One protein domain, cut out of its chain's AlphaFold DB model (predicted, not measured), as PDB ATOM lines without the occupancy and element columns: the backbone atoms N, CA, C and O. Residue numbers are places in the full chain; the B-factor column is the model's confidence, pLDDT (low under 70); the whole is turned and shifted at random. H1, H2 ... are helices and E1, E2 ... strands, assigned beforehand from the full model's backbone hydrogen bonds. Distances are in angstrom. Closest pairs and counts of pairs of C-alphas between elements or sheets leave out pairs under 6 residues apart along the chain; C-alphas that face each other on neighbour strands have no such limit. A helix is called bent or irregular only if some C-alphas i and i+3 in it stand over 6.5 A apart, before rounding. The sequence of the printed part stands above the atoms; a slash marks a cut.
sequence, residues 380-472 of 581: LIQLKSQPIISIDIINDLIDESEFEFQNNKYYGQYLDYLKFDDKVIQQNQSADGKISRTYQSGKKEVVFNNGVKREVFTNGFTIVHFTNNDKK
ATOM      1  N   LEU A 380      28.989  15.508  92.220       81.31
ATOM      2  CA  LEU A 380      29.029  15.255  90.763       81.31
ATOM      3  C   LEU A 380      27.679  15.421  90.036       81.31
ATOM      4  O   LEU A 380      27.647  15.944  88.925       81.31
ATOM      5  N   ILE A 381      26.566  14.997  90.643       82.19
ATOM      6  CA  ILE A 381      25.221  15.110  90.042       82.19
ATOM      7  C   ILE A 381      24.782  16.572  89.893       82.19
ATOM      8  O   ILE A 381      24.115  16.949  88.929       82.19
ATOM      9  N   GLN A 382      25.171  17.422  90.839       82.94
ATOM     10  CA  GLN A 382      24.786  18.829  90.864       82.94
ATOM     11  C   GLN A 382      25.553  19.664  89.825       82.94
ATOM     12  O   GLN A 382      25.176  20.809  89.585       82.94
ATOM     13  N   LEU A 383      26.578  19.105  89.159       81.44
ATOM     14  CA  LEU A 383      27.237  19.744  88.012       81.44
ATOM     15  C   LEU A 383      26.282  19.923  86.826       81.44
ATOM     16  O   LEU A 383      26.392  20.901  86.091       81.44
ATOM     17  N   LYS A 384      25.319  19.009  86.649       80.00
ATOM     18  CA  LYS A 384      24.357  19.027  85.538       80.00
ATOM     19  C   LYS A 384      23.449  20.266  85.541       80.00
ATOM     20  O   LYS A 384      22.984  20.674  84.480       80.00
ATOM     21  N   SER A 385      23.186  20.851  86.710       78.75
ATOM     22  CA  SER A 385      22.375  22.067  86.857       78.75
ATOM     23  C   SER A 385      23.191  23.365  86.825       78.75
ATOM     24  O   SER A 385      22.604  24.441  86.934       78.75
ATOM     25  N   GLN A 386      24.519  23.299  86.671       80.50
ATOM     26  CA  GLN A 386      25.363  24.494  86.642       80.50
ATOM     27  C   GLN A 386      25.345  25.145  85.252       80.50
ATOM     28  O   GLN A 386      25.532  24.450  84.253       80.50
ATOM     29  N   PRO A 387      25.165  26.477  85.158       67.56
ATOM     30  CA  PRO A 387      25.057  27.161  83.869       67.56
ATOM     31  C   PRO A 387      26.382  27.184  83.095       67.56
ATOM     32  O   PRO A 387      26.376  27.215  81.868       67.56
ATOM     33  N   ILE A 388      27.515  27.183  83.805       75.88
ATOM     34  CA  ILE A 388      28.869  27.153  83.245       75.88
ATOM     35  C   ILE A 388      29.733  26.298  84.174       75.88
ATOM     36  O   ILE A 388      29.784  26.553  85.375       75.88
ATOM     37  N   ILE A 389      30.436  25.312  83.617       83.69
ATOM     38  CA  ILE A 389      31.516  24.583  84.293       83.69
ATOM     39  C   ILE A 389      32.824  25.068  83.664       83.69
ATOM     40  O   ILE A 389      32.923  25.100  82.442       83.69
ATOM     41  N   SER A 390      33.817  25.446  84.468       89.00
ATOM     42  CA  SER A 390      35.148  25.874  84.008       89.00
ATOM     43  C   SER A 390      36.237  25.283  84.905       89.00
ATOM     44  O   SER A 390      35.990  25.039  86.087       89.00
ATOM     45  N   ILE A 391      37.451  25.094  84.372       91.38
ATOM     46  CA  ILE A 391      38.623  24.674  85.164       91.38
ATOM     47  C   ILE A 391      38.977  25.649  86.294       91.38
ATOM     48  O   ILE A 391      39.632  25.248  87.258       91.38
ATOM     49  N   ASP A 392      38.561  26.911  86.166       87.69
ATOM     50  CA  ASP A 392      38.811  27.971  87.139       87.69
ATOM     51  C   ASP A 392      38.003  27.784  88.410       87.69
ATOM     52  O   ASP A 392      38.552  27.883  89.502       87.69
ATOM     53  N   ILE A 393      36.722  27.461  88.247       83.31
ATOM     54  CA  ILE A 393      35.768  27.366  89.349       83.31
ATOM     55  C   ILE A 393      35.743  25.986  89.998       83.31
ATOM     56  O   ILE A 393      34.981  25.823  90.939       83.31
ATOM     57  N   ILE A 394      36.537  25.006  89.519       84.06
ATOM     58  CA  ILE A 394      36.526  23.623  90.036       84.06
ATOM     59  C   ILE A 394      36.552  23.638  91.560       84.06
ATOM     60  O   ILE A 394      35.522  23.358  92.147       84.06
ATOM     61  N   ASN A 395      37.658  24.040  92.196       83.06
ATOM     62  CA  ASN A 395      37.836  23.860  93.643       83.06
ATOM     63  C   ASN A 395      36.914  24.729  94.516       83.06
ATOM     64  O   ASN A 395      36.732  24.400  95.692       83.06
ATOM     65  N   ASP A 396      36.336  25.785  93.936       83.31
ATOM     66  CA  ASP A 396      35.388  26.703  94.575       83.31
ATOM     67  C   ASP A 396      33.942  26.176  94.518       83.31
ATOM     68  O   ASP A 396      33.107  26.554  95.339       83.31
ATOM     69  N   LEU A 397      33.645  25.327  93.528       82.06
ATOM     70  CA  LEU A 397      32.326  24.768  93.239       82.06
ATOM     71  C   LEU A 397      32.215  23.313  93.717       82.06
ATOM     72  O   LEU A 397      31.270  22.973  94.417       82.06
ATOM     73  N   ILE A 398      33.175  22.462  93.356       83.62
ATOM     74  CA  ILE A 398      33.237  21.019  93.622       83.62
ATOM     75  C   ILE A 398      34.642  20.641  94.103       83.62
ATOM     76  O   ILE A 398      35.639  21.229  93.694       83.62
ATOM     77  N   ASP A 399      34.783  19.648  94.977       86.38
ATOM     78  CA  ASP A 399      36.135  19.208  95.310       86.38
ATOM     79  C   ASP A 399      36.780  18.467  94.125       86.38
ATOM     80  O   ASP A 399      36.194  17.533  93.586       86.38
ATOM     81  N   GLU A 400      38.000  18.840  93.721       86.56
ATOM     82  CA  GLU A 400      38.737  18.138  92.658       86.56
ATOM     83  C   GLU A 400      38.857  16.624  92.918       86.56
ATOM     84  O   GLU A 400      38.935  15.836  91.966       86.56
ATOM     85  N   SER A 401      38.843  16.199  94.185       87.62
ATOM     86  CA  SER A 401      38.850  14.784  94.554       87.62
ATOM     87  C   SER A 401      37.608  14.013  94.083       87.62
ATOM     88  O   SER A 401      37.763  12.835  93.771       87.62
ATOM     89  N   GLU A 402      36.436  14.641  93.902       87.88
ATOM     90  CA  GLU A 402      35.234  14.000  93.324       87.88
ATOM     91  C   GLU A 402      35.459  13.526  91.876       87.88
ATOM     92  O   GLU A 402      34.802  12.593  91.409       87.88
ATOM     93  N   PHE A 403      36.428  14.107  91.157       90.56
ATOM     94  CA  PHE A 403      36.804  13.639  89.820       90.56
ATOM     95  C   PHE A 403      37.671  12.368  89.828       90.56
ATOM     96  O   PHE A 403      37.958  11.809  88.766       90.56
ATOM     97  N   GLU A 404      38.092  11.882  90.995       91.81
ATOM     98  CA  GLU A 404      38.725  10.571  91.128       91.81
ATOM     99  C   GLU A 404      37.661   9.483  91.289       91.81
ATOM    100  O   GLU A 404      36.855   9.506  92.220       91.81
ATOM    101  N   PHE A 405      37.701   8.472  90.415       92.38
ATOM    102  CA  PHE A 405      36.729   7.374  90.397       92.38
ATOM    103  C   PHE A 405      36.469   6.737  91.772       92.38
ATOM    104  O   PHE A 405      35.342   6.330  92.047       92.38
ATOM    105  N   GLN A 406      37.509   6.615  92.607       89.94
ATOM    106  CA  GLN A 406      37.427   5.969  93.916       89.94
ATOM    107  C   GLN A 406      36.961   6.868  95.074       89.94
ATOM    108  O   GLN A 406      36.595   6.322  96.111       89.94
ATOM    109  N   ASN A 407      36.990   8.196  94.923       89.81
ATOM    110  CA  ASN A 407      36.665   9.120  96.017       89.81
ATOM    111  C   ASN A 407      35.216   9.605  95.961       89.81
ATOM    112  O   ASN A 407      34.676   9.956  97.006       89.81
ATOM    113  N   ASN A 408      34.598   9.620  94.773       88.88
ATOM    114  CA  ASN A 408      33.250  10.157  94.630       88.88
ATOM    115  C   ASN A 408      32.243   9.446  95.546       88.88
ATOM    116  O   ASN A 408      32.284   8.223  95.741       88.88
ATOM    117  N   LYS A 409      31.299  10.233  96.061       88.56
ATOM    118  CA  LYS A 409      30.276   9.824  97.033       88.56
ATOM    119  C   LYS A 409      29.551   8.514  96.700       88.56
ATOM    120  O   LYS A 409      29.323   7.697  97.593       88.56
ATOM    121  N   TYR A 410      29.217   8.275  95.431       91.25
ATOM    122  CA  TYR A 410      28.486   7.076  95.001       91.25
ATOM    123  C   TYR A 410      29.359   5.821  95.022       91.25
ATOM    124  O   TYR A 410      28.892   4.746  95.403       91.25
ATOM    125  N   TYR A 411      30.644   5.944  94.678       93.38
ATOM    126  CA  TYR A 411      31.580   4.836  94.837       93.38
ATOM    127  C   TYR A 411      31.890   4.555  96.312       93.38
ATOM    128  O   TYR A 411      31.990   3.389  96.689       93.38
ATOM    129  N   GLY A 412      31.954   5.588  97.160       90.88
ATOM    130  CA  GLY A 412      32.021   5.432  98.617       90.88
ATOM    131  C   GLY A 412      30.851   4.602  99.162       90.88
ATOM    132  O   GLY A 412      31.069   3.560  99.777       90.88
ATOM    133  N   GLN A 413      29.615   4.984  98.822       91.00
ATOM    134  CA  GLN A 413      28.401   4.235  99.181       91.00
ATOM    135  C   GLN A 413      28.414   2.788  98.662       91.00
ATOM    136  O   GLN A 413      27.997   1.873  99.372       91.00
ATOM    137  N   TYR A 414      28.922   2.553  97.449       93.50
ATOM    138  CA  TYR A 414      29.104   1.202  96.910       93.50
ATOM    139  C   TYR A 414      30.114   0.378  97.731       93.50
ATOM    140  O   TYR A 414      29.847  -0.782  98.046       93.50
ATOM    141  N   LEU A 415      31.251   0.966  98.121       92.75
ATOM    142  CA  LEU A 415      32.239   0.307  98.982       92.75
ATOM    143  C   LEU A 415      31.698   0.024 100.389       92.75
ATOM    144  O   LEU A 415      32.068  -0.992 100.975       92.75
ATOM    145  N   ASP A 416      30.838   0.889 100.927       91.62
ATOM    146  CA  ASP A 416      30.145   0.646 102.193       91.62
ATOM    147  C   ASP A 416      29.126  -0.488 102.069       91.62
ATOM    148  O   ASP A 416      29.132  -1.400 102.893       91.62
ATOM    149  N   TYR A 417      28.322  -0.502 101.002       89.69
ATOM    150  CA  TYR A 417      27.393  -1.593 100.705       89.69
ATOM    151  C   TYR A 417      28.107  -2.960 100.625       89.69
ATOM    152  O   TYR A 417      27.615  -3.939 101.184       89.69
ATOM    153  N   LEU A 418      29.305  -3.030 100.025       90.31
ATOM    154  CA  LEU A 418      30.108  -4.263  99.959       90.31
ATOM    155  C   LEU A 418      30.576  -4.806 101.326       90.31
ATOM    156  O   LEU A 418      31.082  -5.927 101.380       90.31
ATOM    157  N   LYS A 419      30.437  -4.046 102.423       91.25
ATOM    158  CA  LYS A 419      30.759  -4.507 103.788       91.25
ATOM    159  C   LYS A 419      29.624  -5.320 104.422       91.25
ATOM    160  O   LYS A 419      29.854  -5.960 105.447       91.25
ATOM    161  N   PHE A 420      28.420  -5.291 103.847       89.12
ATOM    162  CA  PHE A 420      27.241  -5.988 104.366       89.12
ATOM    163  C   PHE A 420      26.993  -7.317 103.633       89.12
ATOM    164  O   PHE A 420      27.172  -7.422 102.421       89.12
ATOM    165  N   ASP A 421      26.536  -8.335 104.371       89.69
ATOM    166  CA  ASP A 421      26.109  -9.629 103.814       89.69
ATOM    167  C   ASP A 421      24.694  -9.518 103.217       89.69
ATOM    168  O   ASP A 421      23.693  -9.827 103.867       89.69
ATOM    169  N   ASP A 422      24.603  -9.020 101.982       92.25
ATOM    170  CA  ASP A 422      23.344  -8.955 101.235       92.25
ATOM    171  C   ASP A 422      23.064 -10.279 100.510       92.25
ATOM    172  O   ASP A 422      23.849 -10.761  99.685       92.25
ATOM    173  N   LYS A 423      21.912 -10.879 100.815       93.44
ATOM    174  CA  LYS A 423      21.589 -12.254 100.427       93.44
ATOM    175  C   LYS A 423      20.920 -12.310  99.063       93.44
ATOM    176  O   LYS A 423      19.992 -11.561  98.771       93.44
ATOM    177  N   VAL A 424      21.351 -13.261  98.237       95.88
ATOM    178  CA  VAL A 424      20.699 -13.570  96.958       95.88
ATOM    179  C   VAL A 424      19.356 -14.247  97.235       95.88
ATOM    180  O   VAL A 424      19.320 -15.331  97.812       95.88
ATOM    181  N   ILE A 425      18.262 -13.624  96.796       96.94
ATOM    182  CA  ILE A 425      16.894 -14.160  96.917       96.94
ATOM    183  C   ILE A 425      16.427 -14.876  95.643       96.94
ATOM    184  O   ILE A 425      15.540 -15.721  95.697       96.94
ATOM    185  N   GLN A 426      17.038 -14.570  94.494       95.06
ATOM    186  CA  GLN A 426      16.760 -15.228  93.218       95.06
ATOM    187  C   GLN A 426      18.033 -15.296  92.370       95.06
ATOM    188  O   GLN A 426      18.766 -14.314  92.274       95.06
ATOM    189  N   GLN A 427      18.275 -16.429  91.709       96.06
ATOM    190  CA  GLN A 427      19.324 -16.577  90.699       96.06
ATOM    191  C   GLN A 427      18.774 -17.349  89.498       96.06
ATOM    192  O   GLN A 427      18.219 -18.431  89.662       96.06
ATOM    193  N   ASN A 428      18.990 -16.814  88.299       93.25
ATOM    194  CA  ASN A 428      18.686 -17.459  87.027       93.25
ATOM    195  C   ASN A 428      19.979 -17.597  86.209       93.25
ATOM    196  O   ASN A 428      20.850 -16.726  86.275       93.25
ATOM    197  N   GLN A 429      20.097 -18.667  85.425       93.94
ATOM    198  CA  GLN A 429      21.191 -18.857  84.474       93.94
ATOM    199  C   GLN A 429      20.612 -19.117  83.083       93.94
ATOM    200  O   GLN A 429      19.791 -20.016  82.902       93.94
ATOM    201  N   SER A 430      21.030 -18.316  82.110       88.69
ATOM    202  CA  SER A 430      20.619 -18.428  80.712       88.69
ATOM    203  C   SER A 430      21.516 -19.413  79.948       88.69
ATOM    204  O   SER A 430      22.641 -19.708  80.354       88.69
ATOM    205  N   ALA A 431      21.014 -19.935  78.823       85.44
ATOM    206  CA  ALA A 431      21.696 -20.959  78.022       85.44
ATOM    207  C   ALA A 431      23.032 -20.498  77.396       85.44
ATOM    208  O   ALA A 431      23.849 -21.324  77.000       85.44
ATOM    209  N   ASP A 432      23.265 -19.187  77.327       85.56
ATOM    210  CA  ASP A 432      24.508 -18.539  76.890       85.56
ATOM    211  C   ASP A 432      25.584 -18.456  77.994       85.56
ATOM    212  O   ASP A 432      26.692 -17.975  77.745       85.56
ATOM    213  N   GLY A 433      25.271 -18.905  79.215       85.56
ATOM    214  CA  GLY A 433      26.139 -18.832  80.391       85.56
ATOM    215  C   GLY A 433      26.010 -17.541  81.205       85.56
ATOM    216  O   GLY A 433      26.717 -17.394  82.201       85.56
ATOM    217  N   LYS A 434      25.120 -16.612  80.831       91.00
ATOM    218  CA  LYS A 434      24.813 -15.406  81.616       91.00
ATOM    219  C   LYS A 434      24.116 -15.790  82.925       91.00
ATOM    220  O   LYS A 434      23.167 -16.574  82.924       91.00
ATOM    221  N   ILE A 435      24.567 -15.222  84.041       93.88
ATOM    222  CA  ILE A 435      23.979 -15.411  85.374       93.88
ATOM    223  C   ILE A 435      23.351 -14.088  85.810       93.88
ATOM    224  O   ILE A 435      24.046 -13.077  85.882       93.88
ATOM    225  N   SER A 436      22.064 -14.105  86.149       94.81
ATOM    226  CA  SER A 436      21.333 -12.954  86.694       94.81
ATOM    227  C   SER A 436      20.913 -13.245  88.136       94.81
ATOM    228  O   SER A 436      20.354 -14.307  88.410       94.81
ATOM    229  N   ARG A 437      21.163 -12.315  89.063       96.31
ATOM    230  CA  ARG A 437      20.819 -12.427  90.491       96.31
ATOM    231  C   ARG A 437      19.995 -11.232  90.960       96.31
ATOM    232  O   ARG A 437      20.280 -10.100  90.575       96.31
ATOM    233  N   THR A 438      19.057 -11.488  91.863       96.31
ATOM    234  CA  THR A 438      18.331 -10.469  92.632       96.31
ATOM    235  C   THR A 438      18.658 -10.659  94.108       96.31
ATOM    236  O   THR A 438      18.644 -11.788  94.607       96.31
ATOM    237  N   TYR A 439      18.961  -9.562  94.796       95.69
ATOM    238  CA  TYR A 439      19.361  -9.531  96.201       95.69
ATOM    239  C   TYR A 439      18.232  -9.022  97.105       95.69
ATOM    240  O   TYR A 439      17.293  -8.382  96.631       95.69
ATOM    241  N   GLN A 440      18.331  -9.288  98.409       95.06
ATOM    242  CA  GLN A 440      17.343  -8.875  99.408       95.06
ATOM    243  C   GLN A 440      17.201  -7.345  99.494       95.06
ATOM    244  O   GLN A 440      16.094  -6.856  99.701       95.06
ATOM    245  N   SER A 441      18.277  -6.588  99.255       92.81
ATOM    246  CA  SER A 441      18.241  -5.117  99.120       92.81
ATOM    247  C   SER A 441      17.468  -4.582  97.902       92.81
ATOM    248  O   SER A 441      17.307  -3.371  97.756       92.81
ATOM    249  N   GLY A 442      17.054  -5.452  96.975       92.50
ATOM    250  CA  GLY A 442      16.536  -5.065  95.662       92.50
ATOM    251  C   GLY A 442      17.617  -4.806  94.604       92.50
ATOM    252  O   GLY A 442      17.273  -4.605  93.438       92.50
ATOM    253  N   LYS A 443      18.917  -4.862  94.952       94.75
ATOM    254  CA  LYS A 443      20.007  -4.836  93.962       94.75
ATOM    255  C   LYS A 443      19.845  -5.988  92.963       94.75
ATOM    256  O   LYS A 443      19.577  -7.130  93.348       94.75
ATOM    257  N   LYS A 444      20.081  -5.710  91.681       95.69
ATOM    258  CA  LYS A 444      20.164  -6.719  90.616       95.69
ATOM    259  C   LYS A 444      21.598  -6.817  90.093       95.69
ATOM    260  O   LYS A 444      22.254  -5.804  89.874       95.69
ATOM    261  N   GLU A 445      22.085  -8.027  89.855       95.56
ATOM    262  CA  GLU A 445      23.423  -8.304  89.320       95.56
ATOM    263  C   GLU A 445      23.322  -9.162  88.054       95.56
ATOM    264  O   GLU A 445      22.508 -10.080  87.985       95.56
ATOM    265  N   VAL A 446      24.170  -8.885  87.065       94.62
ATOM    266  CA  VAL A 446      24.380  -9.723  85.878       94.62
ATOM    267  C   VAL A 446      25.866 -10.013  85.734       94.62
ATOM    268  O   VAL A 446      26.671  -9.090  85.618       94.62
ATOM    269  N   VAL A 447      26.223 -11.292  85.685       94.44
ATOM    270  CA  VAL A 447      27.547 -11.768  85.279       94.44
ATOM    271  C   VAL A 447      27.414 -12.361  83.883       94.44
ATOM    272  O   VAL A 447      26.703 -13.343  83.672       94.44
ATOM    273  N   PHE A 448      28.079 -11.748  82.911       90.25
ATOM    274  CA  PHE A 448      28.122 -12.231  81.536       90.25
ATOM    275  C   PHE A 448      29.199 -13.317  81.382       90.25
ATOM    276  O   PHE A 448      30.217 -13.300  82.073       90.25
ATOM    277  N   ASN A 449      29.018 -14.228  80.422       88.88
ATOM    278  CA  ASN A 449      29.954 -15.334  80.153       88.88
ATOM    279  C   ASN A 449      31.385 -14.855  79.790       88.88
ATOM    280  O   ASN A 449      32.367 -15.558  79.991       88.88
ATOM    281  N   ASN A 450      31.536 -13.611  79.321       85.38
ATOM    282  CA  ASN A 450      32.840 -12.982  79.073       85.38
ATOM    283  C   ASN A 450      33.532 -12.422  80.339       85.38
ATOM    284  O   ASN A 450      34.548 -11.744  80.207       85.38
ATOM    285  N   GLY A 451      32.978 -12.644  81.537       88.50
ATOM    286  CA  GLY A 451      33.509 -12.162  82.815       88.50
ATOM    287  C   GLY A 451      33.145 -10.717  83.180       88.50
ATOM    288  O   GLY A 451      33.526 -10.259  84.255       88.50
ATOM    289  N   VAL A 452      32.408  -9.989  82.331       92.00
ATOM    290  CA  VAL A 452      31.894  -8.653  82.680       92.00
ATOM    291  C   VAL A 452      30.802  -8.792  83.743       92.00
ATOM    292  O   VAL A 452      29.890  -9.609  83.605       92.00
ATOM    293  N   LYS A 453      30.868  -7.960  84.784       95.19
ATOM    294  CA  LYS A 453      29.863  -7.879  85.853       95.19
ATOM    295  C   LYS A 453      29.139  -6.538  85.776       95.19
ATOM    296  O   LYS A 453      29.799  -5.510  85.671       95.19
ATOM    297  N   ARG A 454      27.810  -6.522  85.875       96.06
ATOM    298  CA  ARG A 454      26.989  -5.310  86.042       96.06
ATOM    299  C   ARG A 454      26.136  -5.435  87.299       96.06
ATOM    300  O   ARG A 454      25.425  -6.421  87.443       96.06
ATOM    301  N   GLU A 455      26.154  -4.421  88.149       96.31
ATOM    302  CA  GLU A 455      25.293  -4.286  89.326       96.31
ATOM    303  C   GLU A 455      24.431  -3.031  89.185       96.31
ATOM    304  O   GLU A 455      24.939  -1.973  88.821       96.31
ATOM    305  N   VAL A 456      23.132  -3.162  89.447       96.06
ATOM    306  CA  VAL A 456      22.123  -2.097  89.369       96.06
ATOM    307  C   VAL A 456      21.449  -1.983  90.732       96.06
ATOM    308  O   VAL A 456      20.942  -2.976  91.257       96.06
ATOM    309  N   PHE A 457      21.445  -0.778  91.291       95.38
ATOM    310  CA  PHE A 457      20.913  -0.466  92.613       95.38
ATOM    311  C   PHE A 457      19.555   0.239  92.508       95.38
ATOM    312  O   PHE A 457      19.225   0.856  91.495       95.38
ATOM    313  N   THR A 458      18.755   0.148  93.570       93.19
ATOM    314  CA  THR A 458      17.383   0.688  93.631       93.19
ATOM    315  C   THR A 458      17.316   2.212  93.513       93.19
ATOM    316  O   THR A 458      16.325   2.739  93.021       93.19
ATOM    317  N   ASN A 459      18.385   2.918  93.889       90.62
ATOM    318  CA  ASN A 459      18.528   4.368  93.730       90.62
ATOM    319  C   ASN A 459      18.892   4.813  92.294       90.62
ATOM    320  O   ASN A 459      19.119   5.999  92.076       90.62
ATOM    321  N   GLY A 460      19.000   3.890  91.333       91.19
ATOM    322  CA  GLY A 460      19.397   4.172  89.948       91.19
ATOM    323  C   GLY A 460      20.909   4.144  89.691       91.19
ATOM    324  O   GLY A 460      21.323   4.129  88.530       91.19
ATOM    325  N   PHE A 461      21.749   4.065  90.730       95.25
ATOM    326  CA  PHE A 461      23.187   3.859  90.548       95.25
ATOM    327  C   PHE A 461      23.451   2.500  89.885       95.25
ATOM    328  O   PHE A 461      22.860   1.479  90.237       95.25
ATOM    329  N   THR A 462      24.357   2.475  88.914       96.00
ATOM    330  CA  THR A 462      24.790   1.250  88.232       96.00
ATOM    331  C   THR A 462      26.306   1.223  88.158       96.00
ATOM    332  O   THR A 462      26.911   2.223  87.785       96.00
ATOM    333  N   ILE A 463      26.926   0.074  88.428       96.56
ATOM    334  CA  ILE A 463      28.362  -0.135  88.219       96.56
ATOM    335  C   ILE A 463      28.620  -1.351  87.326       96.56
ATOM    336  O   ILE A 463      27.997  -2.402  87.459       96.56
ATOM    337  N   VAL A 464      29.542  -1.199  86.378       96.25
ATOM    338  CA  VAL A 464      30.016  -2.246  85.471       96.25
ATOM    339  C   VAL A 464      31.510  -2.448  85.698       96.25
ATOM    340  O   VAL A 464      32.277  -1.485  85.685       96.25
ATOM    341  N   HIS A 465      31.916  -3.700  85.878       95.19
ATOM    342  CA  HIS A 465      33.300  -4.135  86.010       95.19
ATOM    343  C   HIS A 465      33.691  -4.880  84.737       95.19
ATOM    344  O   HIS A 465      33.073  -5.890  84.389       95.19
ATOM    345  N   PHE A 466      34.714  -4.385  84.046       93.25
ATOM    346  CA  PHE A 466      35.238  -5.002  82.837       93.25
ATOM    347  C   PHE A 466      36.468  -5.863  83.146       93.25
ATOM    348  O   PHE A 466      37.187  -5.651  84.123       93.25
ATOM    349  N   THR A 467      36.739  -6.842  82.285       91.81
ATOM    350  CA  THR A 467      37.844  -7.801  82.457       91.81
ATOM    351  C   THR A 467      39.237  -7.208  82.234       91.81
ATOM    352  O   THR A 467      40.230  -7.825  82.606       91.81
ATOM    353  N   ASN A 468      39.332  -6.000  81.673       87.25
ATOM    354  CA  ASN A 468      40.572  -5.237  81.490       87.25
ATOM    355  C   ASN A 468      40.901  -4.307  82.684       87.25
ATOM    356  O   ASN A 468      41.741  -3.421  82.550       87.25
ATOM    357  N   ASN A 469      40.254  -4.506  83.839       91.25
ATOM    358  CA  ASN A 469      40.270  -3.632  85.024       91.25
ATOM    359  C   ASN A 469      39.610  -2.254  84.843       91.25
ATOM    360  O   ASN A 469      39.621  -1.462  85.791       91.25
ATOM    361  N   ASP A 470      39.002  -1.966  83.690       94.56
ATOM    362  CA  ASP A 470      38.156  -0.783  83.564       94.56
ATOM    363  C   ASP A 470      36.892  -0.937  84.414       94.56
ATOM    364  O   ASP A 470      36.389  -2.041  84.667       94.56
ATOM    365  N   LYS A 471      36.327   0.199  84.811       95.06
ATOM    366  CA  LYS A 471      35.035   0.259  85.496       95.06
ATOM    367  C   LYS A 471      34.196   1.392  84.924       95.06
ATOM    368  O   LYS A 471      34.732   2.417  84.522       95.06
ATOM    369  N   LYS A 472      32.875   1.239  84.930       96.31
ATOM    370  CA  LYS A 472      31.929   2.301  84.566       96.31
ATOM    371  C   LYS A 472      30.861   2.422  85.638       96.31
ATOM    372  O   LYS A 472      30.149   1.457  85.882       96.31
TER     373      LYS A 472
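AT A GLANCE: This is residues 380 to 472 of the 581 residues of the protein "Tcp10_C domain-containing protein" of Paramecium tetraurelia (UniProt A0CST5). A twisted sheet of five antiparallel strands, E1 to E5 side by side in chain order, makes one end of an elongated model, and a loose group of three short helices, H1, H2 and H3, makes the other. The longest helix, H4, lies between the two, beyond the E5 edge of the sheet, and the chain then passes on to E1 at the far edge. The printed part has 93 residues, with four named helices followed by five named strands; the class is mixed, helices and strands, with 46 residues, under half, in named elements. The whole is loose, with a radius of gyration of the C-alphas of 16.8 A and spans of 52 by 27 by 23 A.

IN THESE COORDINATES: H1 is residues 380 to 385, 10.3 A long, and begins at C-alpha 380 at (29.029, 15.255, 90.763). H1 is neither bent nor irregular, but only just: C-alphas 381 and 384 are 6.0 A apart. H2 is residues 394 to 397, 5.4 A, and H3 is residues 400 to 403, 5.7 A. H4 is residues 409 to 417, 12.3 A. E1 is residues 424 to 429, 13.6 A, from C-alpha 424 at (20.699, -13.570, 96.958). E2 is residues 435 to 439, 13.2 A; E3 is residues 444 to 447, 10.4 A; E4 is residues 453 to 456, 10.3 A. E5 is residues 462 to 465, 10.3 A, and ends at C-alpha 465 at (33.300, -4.135, 86.010).

HOW THE PARTS SIT: The sheet is a meander, each strand the antiparallel neighbour of the one before, with edge strands E1 and E5. It is twisted, with C-alphas up to 4.3 A off its best plane. In the hairpin E1 and E2, N 428 and O 436 are 2.9 A apart; in E2 and E3, N 437 and O 445 are 2.8 A apart. In E3 and E4, N 446 and O 454 are 2.8 A apart; in E4 and E5, N 455 and O 463 are 2.8 A apart. Residues 464 to 465 of E5 also pair, antiparallel, with residues 471 to 472. H4 only grazes the sheet, with its residues 410 to 414, and is near E5. H3 and H4 are close but not clearly touching, the closest C-alphas being those of Glu 402 and Lys 409, 7.5 A. H1 and H3 are close but not clearly touching, the closest C-alphas being those of Leu 380 and Glu 402, 6.8 A. H2 and H3 are close but not clearly touching, with Ile 394 and Glu 400 closest at 6.5 A between C-alphas. H1 and H2 are apart. Every O i to N i+4 pair is within hydrogen-bond range in H4; H1 has 0 of 2 but 3 of 3 O i to N i+3 pairs, and H2 and H3 are too short for an i+4 pair.

THE WHOLE: The two C-alphas farthest apart are those of Asp 392 and Ala 431, 52.6 A. The printed part has no cut and no long link. The mean pLDDT of the printed part is 90.2, and one residue, Pro 387, is under 70.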